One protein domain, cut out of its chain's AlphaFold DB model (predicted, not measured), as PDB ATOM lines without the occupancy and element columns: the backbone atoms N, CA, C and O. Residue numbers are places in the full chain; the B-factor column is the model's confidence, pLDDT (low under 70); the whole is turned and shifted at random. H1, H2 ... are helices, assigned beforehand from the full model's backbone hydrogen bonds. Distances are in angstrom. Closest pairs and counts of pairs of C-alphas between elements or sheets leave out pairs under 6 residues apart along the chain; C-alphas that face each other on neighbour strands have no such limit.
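Overview. This is residues 37 to 65 and 79 to 138 of the 138 residues of the protein "uncharacterized protein LOC109463751" of Branchiostoma belcheri (UniProt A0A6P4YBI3). The longest helix, H1, runs through the middle of a small helical body, with H5 side by side with it, running opposite ways, and H3 crossing it at residues 40 to 44. H4 bridges from H3 to H5, H2 sits off the end of H1, and a loose arm leads out after H5, where residues 121 to 126 and 131 to 138 stick out. The printed part has 89 residues with six named helices, H1 to H6 in chain order, and no named strand; the class is all helix. It is compact, with a radius of gyration of the C-alphas of 13.9 A and spans of 41 by 35 by 21 A.

Along the chain. H1, residues 37 to 51, begins at C-alpha 37 (36.632, -37.844, 1.482) and is 21.0 A long. H2 is residues 58 to 64. H3, residues 82 to 92, is 15.3 A long, and H4 is residues 97 to 103. H5, residues 107 to 116, is 14.3 A long. H6, residues 129 to 135, ends at C-alpha 135 (46.282, -53.326, -1.237).

Arrangement. H1 and H5 touch at a shallow tilt of 18 degrees, opposite ways; their closest C-alphas, Gly 48 and Trp 110, are 6.5 A apart. H1, with residues 40 to 44 alone, touches H3 at a steep tilt of 65 degrees, the closest C-alphas being Arg 40 and Asp 89, 6.5 A. H4 only just touches H5, only at the corner, with 3 pairs of C-alphas within 8 A, the closest Arg 103 and Trp 110, 5.6 A. H5 and H6 are apart. Every O i to N i+4 pair is within hydrogen-bond range in H1 to H5; H6 has 0 of 3, and 2 of 4 O i to N i+3 pairs.

Size, cuts and confidence. The C-alphas of Pro 55 and Ala 124, the two farthest apart, are 43.2 A apart. Residues 66 to 78 are not printed, and C-alphas 65 and 79 are 18.7 A apart across this cut. The link from H5 to H6 is long, 12 residues. Residues 116 to 138 have pLDDT under 70.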
ATOM      1  N   TYR A  37      35.354 -37.778   2.168       88.56
ATOM      2  CA  TYR A  37      36.632 -37.844   1.482       88.56
ATOM      3  C   TYR A  37      36.704 -39.052   0.540       88.56
ATOM      4  O   TYR A  37      37.083 -38.894  -0.619       88.56
ATOM      5  N   LYS A  38      36.258 -40.241   0.977       88.94
ATOM      6  CA  LYS A  38      36.216 -41.441   0.119       88.94
ATOM      7  C   LYS A  38      35.326 -41.221  -1.105       88.94
ATOM      8  O   LYS A  38      35.723 -41.553  -2.222       88.94
ATOM      9  N   ILE A  39      34.155 -40.610  -0.909       91.19
ATOM     10  CA  ILE A  39      33.258 -40.266  -2.019       91.19
ATOM     11  C   ILE A  39      33.905 -39.254  -2.955       91.19
ATOM     12  O   ILE A  39      33.895 -39.470  -4.164       91.19
ATOM     13  N   ARG A  40      34.494 -38.175  -2.427       90.94
ATOM     14  CA  ARG A  40      35.199 -37.184  -3.250       90.94
ATOM     15  C   ARG A  40      36.283 -37.844  -4.096       90.94
ATOM     16  O   ARG A  40      36.327 -37.637  -5.304       90.94
ATOM     17  N   HIS A  41      37.120 -38.670  -3.478       89.44
ATOM     18  CA  HIS A  41      38.186 -39.378  -4.172       89.44
ATOM     19  C   HIS A  41      37.642 -40.288  -5.283       89.44
ATOM     20  O   HIS A  41      38.167 -40.281  -6.396       89.44
ATOM     21  N   ALA A  42      36.554 -41.022  -5.024       92.00
ATOM     22  CA  ALA A  42      35.898 -41.845  -6.036       92.00
ATOM     23  C   ALA A  42      35.348 -41.006  -7.203       92.00
ATOM     24  O   ALA A  42      35.542 -41.379  -8.360       92.00
ATOM     25  N   ARG A  43      34.729 -39.850  -6.921       92.62
ATOM     26  CA  ARG A  43      34.237 -38.927  -7.959       92.62
ATOM     27  C   ARG A  43      35.366 -38.366  -8.818       92.62
ATOM     28  O   ARG A  43      35.260 -38.398 -10.037       92.62
ATOM     29  N   LEU A  44      36.464 -37.917  -8.208       92.06
ATOM     30  CA  LEU A  44      37.638 -37.423  -8.941       92.06
ATOM     31  C   LEU A  44      38.311 -38.535  -9.758       92.06
ATOM     32  O   LEU A  44      38.761 -38.303 -10.880       92.06
ATOM     33  N   ARG A  45      38.350 -39.768  -9.236       91.94
ATOM     34  CA  ARG A  45      38.833 -40.935  -9.988       91.94
ATOM     35  C   ARG A  45      37.972 -41.191 -11.227       91.94
ATOM     36  O   ARG A  45      38.530 -41.391 -12.299       91.94
ATOM     37  N   LEU A  46      36.646 -41.153 -11.080       91.19
ATOM     38  CA  LEU A  46      35.712 -41.310 -12.195       91.19
ATOM     39  C   LEU A  46      35.862 -40.182 -13.221       91.19
ATOM     40  O   LEU A  46      35.915 -40.462 -14.410       91.19
ATOM     41  N   PHE A  47      35.990 -38.930 -12.774       91.94
ATOM     42  CA  PHE A  47      36.190 -37.789 -13.668       91.94
ATOM     43  C   PHE A  47      37.395 -37.992 -14.590       91.94
ATOM     44  O   PHE A  47      37.243 -37.947 -15.804       91.94
ATOM     45  N   GLY A  48      38.571 -38.304 -14.040       91.19
ATOM     46  CA  GLY A  48      39.747 -38.534 -14.883       91.19
ATOM     47  C   GLY A  48      39.652 -39.785 -15.749       91.19
ATOM     48  O   GLY A  48      40.220 -39.805 -16.832       91.19
ATOM     49  N   HIS A  49      38.916 -40.813 -15.318       88.88
ATOM     50  CA  HIS A  49      38.644 -41.963 -16.179       88.88
ATOM     51  C   HIS A  49      37.800 -41.571 -17.396       88.88
ATOM     52  O   HIS A  49      38.116 -41.993 -18.500       88.88
ATOM     53  N   VAL A  50      36.768 -40.743 -17.198       90.06
ATOM     54  CA  VAL A  50      35.908 -40.275 -18.290       90.06
ATOM     55  C   VAL A  50      36.664 -39.336 -19.232       90.06
ATOM     56  O   VAL A  50      36.519 -39.455 -20.441       90.06
ATOM     57  N   VAL A  51      37.477 -38.420 -18.695       89.81
ATOM     58  CA  VAL A  51      38.228 -37.435 -19.496       89.81
ATOM     59  C   VAL A  51      39.422 -38.055 -20.223       89.81
ATOM     60  O   VAL A  51      39.670 -37.706 -21.370       89.81
ATOM     61  N   GLY A  52      40.147 -38.969 -19.577       84.75
ATOM     62  CA  GLY A  52      41.306 -39.670 -20.141       84.75
ATOM     63  C   GLY A  52      40.953 -41.002 -20.813       84.75
ATOM     64  O   GLY A  52      41.774 -41.929 -20.811       84.75
ATOM     65  N   ALA A  53      39.712 -41.163 -21.274       86.50
ATOM     66  CA  ALA A  53      39.295 -42.294 -22.094       86.50
ATOM     67  C   ALA A  53      39.683 -42.047 -23.558       86.50
ATOM     68  O   ALA A  53      39.472 -40.952 -24.076       86.50
ATOM     69  N   ASP A  54      40.235 -43.076 -24.194       82.25
ATOM     70  CA  ASP A  54      40.545 -43.102 -25.621       82.25
ATOM     71  C   ASP A  54      39.948 -44.400 -26.200       82.25
ATOM     72  O   ASP A  54      40.305 -45.478 -25.703       82.25
ATOM     73  N   PRO A  55      38.983 -44.337 -27.141       83.00
ATOM     74  CA  PRO A  55      38.400 -43.130 -27.746       83.00
ATOM     75  C   PRO A  55      37.606 -42.261 -26.749       83.00
ATOM     76  O   PRO A  55      37.165 -42.755 -25.703       83.00
ATOM     77  N   PRO A  56      37.398 -40.962 -27.049       81.25
ATOM     78  CA  PRO A  56      36.675 -40.059 -26.163       81.25
ATOM     79  C   PRO A  56      35.224 -40.516 -25.981       81.25
ATOM     80  O   PRO A  56      34.485 -40.713 -26.945       81.25
ATOM     81  N   LEU A  57      34.800 -40.648 -24.725       85.00
ATOM     82  CA  LEU A  57      33.428 -41.027 -24.392       85.00
ATOM     83  C   LEU A  57      32.462 -39.877 -24.692       85.00
ATOM     84  O   LEU A  57      32.745 -38.721 -24.370       85.00
ATOM     85  N   GLU A  58      31.257 -40.196 -25.167       82.44
ATOM     86  CA  GLU A  58      30.161 -39.222 -25.325       82.44
ATOM     87  C   GLU A  58      29.874 -38.463 -24.012       82.44
ATOM     88  O   GLU A  58      29.591 -37.261 -24.004       82.44
ATOM     89  N   ALA A  59      30.071 -39.137 -22.875       78.19
ATOM     90  CA  ALA A  59      29.970 -38.562 -21.538       78.19
ATOM     91  C   ALA A  59      30.861 -37.321 -21.323       78.19
ATOM     92  O   ALA A  59      30.508 -36.450 -20.527       78.19
ATOM     93  N   VAL A  60      31.988 -37.195 -22.036       81.44
ATOM     94  CA  VAL A  60      32.848 -36.001 -21.996       81.44
ATOM     95  C   VAL A  60      32.115 -34.780 -22.552       81.44
ATOM     96  O   VAL A  60      32.220 -33.696 -21.980       81.44
ATOM     97  N   SER A  61      31.346 -34.951 -23.631       79.06
ATOM     98  CA  SER A  61      30.543 -33.878 -24.227       79.06
ATOM     99  C   SER A  61      29.463 -33.399 -23.253       79.06
ATOM    100  O   SER A  61      29.356 -32.207 -22.974       79.06
ATOM    101  N   LEU A  62      28.752 -34.337 -22.616       79.81
ATOM    102  CA  LEU A  62      27.737 -34.032 -21.599       79.81
ATOM    103  C   LEU A  62      28.317 -33.350 -20.351       79.81
ATOM    104  O   LEU A  62      27.656 -32.514 -19.740       79.81
ATOM    105  N   LEU A  63      29.548 -33.690 -19.962       79.81
ATOM    106  CA  LEU A  63      30.246 -33.038 -18.852       79.81
ATOM    107  C   LEU A  63      30.682 -31.607 -19.184       79.81
ATOM    108  O   LEU A  63      30.728 -30.769 -18.284       79.81
ATOM    109  N   LYS A  64      31.028 -31.340 -20.447       76.44
ATOM    110  CA  LYS A  64      31.382 -30.002 -20.941       76.44
ATOM    111  C   LYS A  64      30.153 -29.134 -21.195       76.44
ATOM    112  O   LYS A  64      30.256 -27.913 -21.108       76.44
ATOM    113  N   ALA A  65      29.012 -29.746 -21.504       77.06
ATOM    114  CA  ALA A  65      27.770 -29.034 -21.743       77.06
ATOM    115  C   ALA A  65      27.388 -28.200 -20.512       77.06
ATOM    116  O   ALA A  65      27.188 -28.714 -19.406       77.06
ATOM    117  N   ARG A  79      20.636 -30.495  -3.990       76.12
ATOM    118  CA  ARG A  79      20.789 -29.092  -4.434       76.12
ATOM    119  C   ARG A  79      21.871 -28.922  -5.505       76.12
ATOM    120  O   ARG A  79      21.690 -28.137  -6.425       76.12
ATOM    121  N   ARG A  80      22.964 -29.687  -5.422       82.38
ATOM    122  CA  ARG A  80      24.117 -29.568  -6.332       82.38
ATOM    123  C   ARG A  80      23.962 -30.434  -7.578       82.38
ATOM    124  O   ARG A  80      23.512 -31.584  -7.492       82.38
ATOM    125  N   ARG A  81      24.331 -29.894  -8.741       83.19
ATOM    126  CA  ARG A  81      24.514 -30.683  -9.965       83.19
ATOM    127  C   ARG A  81      25.857 -31.397  -9.909       83.19
ATOM    128  O   ARG A  81      26.703 -31.089  -9.072       83.19
ATOM    129  N   TRP A  82      26.043 -32.362 -10.801       83.25
ATOM    130  CA  TRP A  82      27.311 -33.075 -10.893       83.25
ATOM    131  C   TRP A  82      28.476 -32.120 -11.202       83.25
ATOM    132  O   TRP A  82      29.470 -32.153 -10.486       83.25
ATOM    133  N   GLY A  83      28.310 -31.207 -12.168       86.19
ATOM    134  CA  GLY A  83      29.303 -30.170 -12.484       86.19
ATOM    135  C   GLY A  83      29.634 -29.269 -11.288       86.19
ATOM    136  O   GLY A  83      30.800 -29.123 -10.940       86.19
ATOM    137  N   ASP A  84      28.622 -28.752 -10.582       87.00
ATOM    138  CA  ASP A  84      28.829 -27.932  -9.373       87.00
ATOM    139  C   ASP A  84      29.577 -28.703  -8.279       87.00
ATOM    140  O   ASP A  84      30.418 -28.159  -7.563       87.00
ATOM    141  N   GLN A  85      29.255 -29.990  -8.132       89.75
ATOM    142  CA  GLN A  85      29.890 -30.849  -7.148       89.75
ATOM    143  C   GLN A  85      31.341 -31.168  -7.522       89.75
ATOM    144  O   GLN A  85      32.183 -31.185  -6.625       89.75
ATOM    145  N   LEU A  86      31.637 -31.375  -8.807       90.12
ATOM    146  CA  LEU A  86      33.004 -31.513  -9.307       90.12
ATOM    147  C   LEU A  86      33.802 -30.229  -9.093       90.12
ATOM    148  O   LEU A  86      34.911 -30.303  -8.582       90.12
ATOM    149  N   ASN A  87      33.225 -29.062  -9.380       90.25
ATOM    150  CA  ASN A  87      33.877 -27.776  -9.133       90.25
ATOM    151  C   ASN A  87      34.226 -27.596  -7.650       90.25
ATOM    152  O   ASN A  87      35.356 -27.245  -7.323       90.25
ATOM    153  N   ALA A  88      33.297 -27.920  -6.745       89.69
ATOM    154  CA  ALA A  88      33.570 -27.901  -5.308       89.69
ATOM    155  C   ALA A  88      34.667 -28.905  -4.900       89.69
ATOM    156  O   ALA A  88      35.484 -28.622  -4.018       89.69
ATOM    157  N   ASP A  89      34.694 -30.080  -5.532       90.81
ATOM    158  CA  ASP A  89      35.728 -31.080  -5.291       90.81
ATOM    159  C   ASP A  89      37.095 -30.580  -5.785       90.81
ATOM    160  O   ASP A  89      38.050 -30.656  -5.019       90.81
ATOM    161  N   PHE A  90      37.185 -29.988  -6.984       90.94
ATOM    162  CA  PHE A  90      38.409 -29.378  -7.521       90.94
ATOM    163  C   PHE A  90      38.945 -28.282  -6.603       90.94
ATOM    164  O   PHE A  90      40.122 -28.318  -6.244       90.94
ATOM    165  N   SER A  91      38.080 -27.380  -6.131       89.81
ATOM    166  CA  SER A  91      38.477 -26.328  -5.190       89.81
ATOM    167  C   SER A  91      39.045 -26.898  -3.891       89.81
ATOM    168  O   SER A  91      39.976 -26.331  -3.329       89.81
ATOM    169  N   THR A  92      38.545 -28.051  -3.435       86.38
ATOM    170  CA  THR A  92      39.082 -28.697  -2.228       86.38
ATOM    171  C   THR A  92      40.504 -29.236  -2.434       86.38
ATOM    172  O   THR A  92      41.261 -29.345  -1.475       86.38
ATOM    173  N   VAL A  93      40.874 -29.553  -3.677       83.94
ATOM    174  CA  VAL A  93      42.225 -29.995  -4.072       83.94
ATOM    175  C   VAL A  93      43.122 -28.809  -4.458       83.94
ATOM    176  O   VAL A  93      44.290 -28.993  -4.776       83.94
ATOM    177  N   GLY A  94      42.597 -27.578  -4.428       87.12
ATOM    178  CA  GLY A  94      43.324 -26.390  -4.877       87.12
ATOM    179  C   GLY A  94      43.423 -26.271  -6.400       87.12
ATOM    180  O   GLY A  94      44.342 -25.635  -6.905       87.12
ATOM    181  N   LEU A  95      42.495 -26.885  -7.140       88.62
ATOM    182  CA  LEU A  95      42.418 -26.802  -8.597       88.62
ATOM    183  C   LEU A  95      41.247 -25.919  -9.019       88.62
ATOM    184  O   LEU A  95      40.163 -25.966  -8.434       88.62
ATOM    185  N   ASN A  96      41.450 -25.161 -10.092       91.06
ATOM    186  CA  ASN A  96      40.339 -24.586 -10.842       91.06
ATOM    187  C   ASN A  96      39.822 -25.617 -11.867       91.06
ATOM    188  O   ASN A  96      40.493 -26.607 -12.168       91.06
ATOM    189  N   ALA A  97      38.630 -25.392 -12.424       88.81
ATOM    190  CA  ALA A  97      38.045 -26.330 -13.381       88.81
ATOM    191  C   ALA A  97      38.941 -26.531 -14.620       88.81
ATOM    192  O   ALA A  97      39.200 -27.667 -15.003       88.81
ATOM    193  N   ALA A  98      39.469 -25.454 -15.209       89.81
ATOM    194  CA  ALA A  98      40.290 -25.519 -16.422       89.81
ATOM    195  C   ALA A  98      41.554 -26.384 -16.247       89.81
ATOM    196  O   ALA A  98      41.818 -27.277 -17.051       89.81
ATOM    197  N   THR A  99      42.291 -26.182 -15.153       91.12
ATOM    198  CA  THR A  99      43.486 -26.969 -14.812       91.12
ATOM    199  C   THR A  99      43.138 -28.420 -14.501       91.12
ATOM    200  O   THR A  99      43.884 -29.315 -14.892       91.12
ATOM    201  N   ALA A 100      41.998 -28.682 -13.850       91.12
ATOM    202  CA  ALA A 100      41.532 -30.043 -13.609       91.12
ATOM    203  C   ALA A 100      41.247 -30.780 -14.928       91.12
ATOM    204  O   ALA A 100      41.681 -31.917 -15.090       91.12
ATOM    205  N   TRP A 101      40.587 -30.123 -15.886       90.62
ATOM    206  CA  TRP A 101      40.320 -30.672 -17.218       90.62
ATOM    207  C   TRP A 101      41.598 -30.964 -18.009       90.62
ATOM    208  O   TRP A 101      41.703 -32.035 -18.596       90.62
ATOM    209  N   GLN A 102      42.573 -30.053 -17.997       91.06
ATOM    210  CA  GLN A 102      43.866 -30.259 -18.662       91.06
ATOM    211  C   GLN A 102      44.635 -31.433 -18.046       91.06
ATOM    212  O   GLN A 102      45.051 -32.347 -18.747       91.06
ATOM    213  N   ARG A 103      44.769 -31.457 -16.713       90.88
ATOM    214  CA  ARG A 103      45.496 -32.521 -16.003       90.88
ATOM    215  C   ARG A 103      44.823 -33.884 -16.103       90.88
ATOM    216  O   ARG A 103      45.502 -34.891 -15.960       90.88
ATOM    217  N   ALA A 104      43.506 -33.922 -16.297       90.25
ATOM    218  CA  ALA A 104      42.746 -35.161 -16.423       90.25
ATOM    219  C   ALA A 104      42.915 -35.860 -17.782       90.25
ATOM    220  O   ALA A 104      42.547 -37.029 -17.885       90.25
ATOM    221  N   GLN A 105      43.475 -35.183 -18.793       89.12
ATOM    222  CA  GLN A 105      43.799 -35.800 -20.086       89.12
ATOM    223  C   GLN A 105      44.930 -36.825 -19.943       89.12
ATOM    224  O   GLN A 105      44.861 -37.910 -20.513       89.12
ATOM    225  N   ASP A 106      45.933 -36.520 -19.118       90.00
ATOM    226  CA  ASP A 106      47.017 -37.448 -18.808       90.00
ATOM    227  C   ASP A 106      46.697 -38.252 -17.538       90.00
ATOM    228  O   ASP A 106      46.594 -37.728 -16.423       90.00
ATOM    229  N   ARG A 107      46.579 -39.574 -17.691       86.19
ATOM    230  CA  ARG A 107      46.271 -40.490 -16.583       86.19
ATOM    231  C   ARG A 107      47.331 -40.474 -15.483       86.19
ATOM    232  O   ARG A 107      46.981 -40.692 -14.320       86.19
ATOM    233  N   THR A 108      48.601 -40.271 -15.820       88.62
ATOM    234  CA  THR A 108      49.705 -40.257 -14.853       88.62
ATOM    235  C   THR A 108      49.651 -38.989 -14.006       88.62
ATOM    236  O   THR A 108      49.581 -39.071 -12.776       88.62
ATOM    237  N   ILE A 109      49.517 -37.829 -14.654       90.31
ATOM    238  CA  ILE A 109      49.364 -36.524 -14.001       90.31
ATOM    239  C   ILE A 109      48.093 -36.502 -13.147       90.31
ATOM    240  O   ILE A 109      48.116 -36.028 -12.005       90.31
ATOM    241  N   TRP A 110      46.987 -37.064 -13.645       91.19
ATOM    242  CA  TRP A 110      45.736 -37.125 -12.893       91.19
ATOM    243  C   TRP A 110      45.834 -37.999 -11.642       91.19
ATOM    244  O   TRP A 110      45.314 -37.626 -10.588       91.19
ATOM    245  N   LYS A 111      46.517 -39.152 -11.723       88.19
ATOM    246  CA  LYS A 111      46.768 -40.025 -10.564       88.19
ATOM    247  C   LYS A 111      47.526 -39.280  -9.465       88.19
ATOM    248  O   LYS A 111      47.090 -39.336  -8.317       88.19
ATOM    249  N   THR A 112      48.577 -38.541  -9.810       87.38
ATOM    250  CA  THR A 112      49.347 -37.737  -8.846       87.38
ATOM    251  C   THR A 112      48.515 -36.582  -8.288       87.38
ATOM    252  O   THR A 112      48.470 -36.355  -7.081       87.38
ATOM    253  N   THR A 113      47.760 -35.899  -9.147       85.50
ATOM    254  CA  THR A 113      46.923 -34.754  -8.763       85.50
ATOM    255  C   THR A 113      45.830 -35.146  -7.764       85.50
ATOM    256  O   THR A 113      45.654 -34.493  -6.735       85.50
ATOM    257  N   ARG A 114      45.117 -36.253  -8.013       81.50
ATOM    258  CA  ARG A 114      44.096 -36.758  -7.081       81.50
ATOM    259  C   ARG A 114      44.690 -37.434  -5.844       81.50
ATOM    260  O   ARG A 114      43.964 -37.606  -4.875       81.50
ATOM    261  N   ALA A 115      45.967 -37.823  -5.865       75.19
ATOM    262  CA  ALA A 115      46.683 -38.262  -4.671       75.19
ATOM    263  C   ALA A 115      47.062 -37.066  -3.779       75.19
ATOM    264  O   ALA A 115      46.963 -37.169  -2.566       75.19
ATOM    265  N   GLY A 116      47.370 -35.892  -4.341       64.81
ATOM    266  CA  GLY A 116      47.532 -34.653  -3.562       64.81
ATOM    267  C   GLY A 116      46.249 -34.232  -2.828       64.81
ATOM    268  O   GLY A 116      46.294 -33.797  -1.679       64.81
ATOM    269  N   ALA A 117      45.085 -34.487  -3.437       58.22
ATOM    270  CA  ALA A 117      43.769 -34.362  -2.793       58.22
ATOM    271  C   ALA A 117      43.602 -35.237  -1.540       58.22
ATOM    272  O   ALA A 117      42.676 -35.016  -0.754       58.22
ATOM    273  N   MET A 118      44.453 -36.260  -1.391       55.47
ATOM    274  CA  MET A 118      44.415 -37.208  -0.289       55.47
ATOM    275  C   MET A 118      45.110 -36.681   0.976       55.47
ATOM    276  O   MET A 118      44.915 -37.277   2.033       55.47
ATOM    277  N   SER A 119      45.834 -35.555   0.924       51.12
ATOM    278  CA  SER A 119      46.441 -34.937   2.111       51.12
ATOM    279  C   SER A 119      45.360 -34.354   3.024       51.12
ATOM    280  O   SER A 119      44.791 -33.293   2.755       51.12
ATOM    281  N   ILE A 120      45.061 -35.051   4.121       48.38
ATOM    282  CA  ILE A 120      44.178 -34.556   5.175       48.38
ATOM    283  C   ILE A 120      44.786 -33.259   5.720       48.38
ATOM    284  O   ILE A 120      45.812 -33.273   6.392       48.38
ATOM    285  N   ARG A 121      44.140 -32.116   5.469       40.75
ATOM    286  CA  ARG A 121      44.407 -30.884   6.218       40.75
ATOM    287  C   ARG A 121      43.754 -31.026   7.596       40.75
ATOM    288  O   ARG A 121      42.705 -30.456   7.868       40.75
ATOM    289  N   ALA A 122      44.343 -31.870   8.431       34.09
ATOM    290  CA  ALA A 122      44.135 -31.913   9.867       34.09
ATOM    291  C   ALA A 122      45.517 -31.705  10.467       34.09
ATOM    292  O   ALA A 122      46.466 -32.383  10.071       34.09
ATOM    293  N   GLY A 123      45.642 -30.725  11.361       34.66
ATOM    294  CA  GLY A 123      46.863 -30.551  12.136       34.66
ATOM    295  C   GLY A 123      47.304 -31.902  12.697       34.66
ATOM    296  O   GLY A 123      46.495 -32.610  13.291       34.66
ATOM    297  N   ALA A 124      48.563 -32.245  12.430       33.44
ATOM    298  CA  ALA A 124      49.258 -33.427  12.922       33.44
ATOM    299  C   ALA A 124      48.556 -34.774  12.653       33.44
ATOM    300  O   ALA A 124      47.979 -35.377  13.550       33.44
ATOM    301  N   MET A 125      48.680 -35.294  11.430       36.25
ATOM    302  CA  MET A 125      48.809 -36.740  11.195       36.25
ATOM    303  C   MET A 125      49.304 -36.967   9.762       36.25
ATOM    304  O   MET A 125      48.519 -37.037   8.817       36.25
ATOM    305  N   SER A 126      50.631 -37.050   9.609       33.91
ATOM    306  CA  SER A 126      51.258 -37.631   8.421       33.91
ATOM    307  C   SER A 126      50.931 -39.119   8.431       33.91
ATOM    308  O   SER A 126      51.559 -39.893   9.145       33.91
ATOM    309  N   ILE A 127      49.869 -39.509   7.730       42.34
ATOM    310  CA  ILE A 127      49.629 -40.914   7.417       42.34
ATOM    311  C   ILE A 127      50.173 -41.088   6.009       42.34
ATOM    312  O   ILE A 127      49.567 -40.624   5.044       42.34
ATOM    313  N   ASP A 128      51.342 -41.709   5.899       37.34
ATOM    314  CA  ASP A 128      51.989 -41.990   4.625       37.34
ATOM    315  C   ASP A 128      51.102 -42.924   3.788       37.34
ATOM    316  O   ASP A 128      51.088 -44.148   3.929       37.34
ATOM    317  N   TYR A 129      50.334 -42.329   2.872       43.25
ATOM    318  CA  TYR A 129      49.431 -43.023   1.945       43.25
ATOM    319  C   TYR A 129      50.146 -43.970   0.971       43.25
ATOM    320  O   TYR A 129      49.490 -44.700   0.222       43.25
ATOM    321  N   HIS A 130      51.481 -44.009   1.004       42.91
ATOM    322  CA  HIS A 130      52.291 -44.923   0.209       42.91
ATOM    323  C   HIS A 130      52.028 -46.404   0.544       42.91
ATOM    324  O   HIS A 130      52.272 -47.268  -0.299       42.91
ATOM    325  N   CYS A 131      51.465 -46.696   1.725       36.38
ATOM    326  CA  CYS A 131      51.148 -48.060   2.152       36.38
ATOM    327  C   CYS A 131      49.779 -48.570   1.641       36.38
ATOM    328  O   CYS A 131      49.621 -49.758   1.375       36.38
ATOM    329  N   PHE A 132      48.790 -47.694   1.404       37.81
ATOM    330  CA  PHE A 132      47.438 -48.135   1.014       37.81
ATOM    331  C   PHE A 132      47.293 -48.439  -0.489       37.81
ATOM    332  O   PHE A 132      46.405 -49.189  -0.892       37.81
ATOM    333  N   ILE A 133      48.179 -47.901  -1.336       45.31
ATOM    334  CA  ILE A 133      48.155 -48.165  -2.787       45.31
ATOM    335  C   ILE A 133      48.529 -49.627  -3.103       45.31
ATOM    336  O   ILE A 133      48.105 -50.142  -4.132       45.31
ATOM    337  N   ARG A 134      49.231 -50.337  -2.206       39.44
ATOM    338  CA  ARG A 134      49.624 -51.744  -2.415       39.44
ATOM    339  C   ARG A 134      48.530 -52.781  -2.115       39.44
ATOM    340  O   ARG A 134      48.739 -53.946  -2.416       39.44
ATOM    341  N   LEU A 135      47.371 -52.389  -1.577       37.62
ATOM    342  CA  LEU A 135      46.282 -53.326  -1.237       37.62
ATOM    343  C   LEU A 135      45.175 -53.448  -2.304       37.62
ATOM    344  O   LEU A 135      44.226 -54.194  -2.100       37.62
ATOM    345  N   PHE A 136      45.261 -52.732  -3.432       36.03
ATOM    346  CA  PHE A 136      44.230 -52.748  -4.490       36.03
ATOM    347  C   PHE A 136      44.807 -52.831  -5.915       36.03
ATOM    348  O   PHE A 136      44.215 -52.334  -6.874       36.03
ATOM    349  N   THR A 137      45.968 -53.470  -6.045       40.94
ATOM    350  CA  THR A 137      46.537 -53.933  -7.317       40.94
ATOM    351  C   THR A 137      46.890 -55.403  -7.162       40.94
ATOM    352  O   THR A 137      47.980 -55.727  -6.696       40.94
ATOM    353  N   ALA A 138      45.929 -56.249  -7.515       36.06
ATOM    354  CA  ALA A 138      46.116 -57.619  -7.965       36.06
ATOM    355  C   ALA A 138      45.386 -57.725  -9.308       36.06
ATOM    356  O   ALA A 138      44.299 -57.103  -9.409       36.06
TER     357      ALA A 138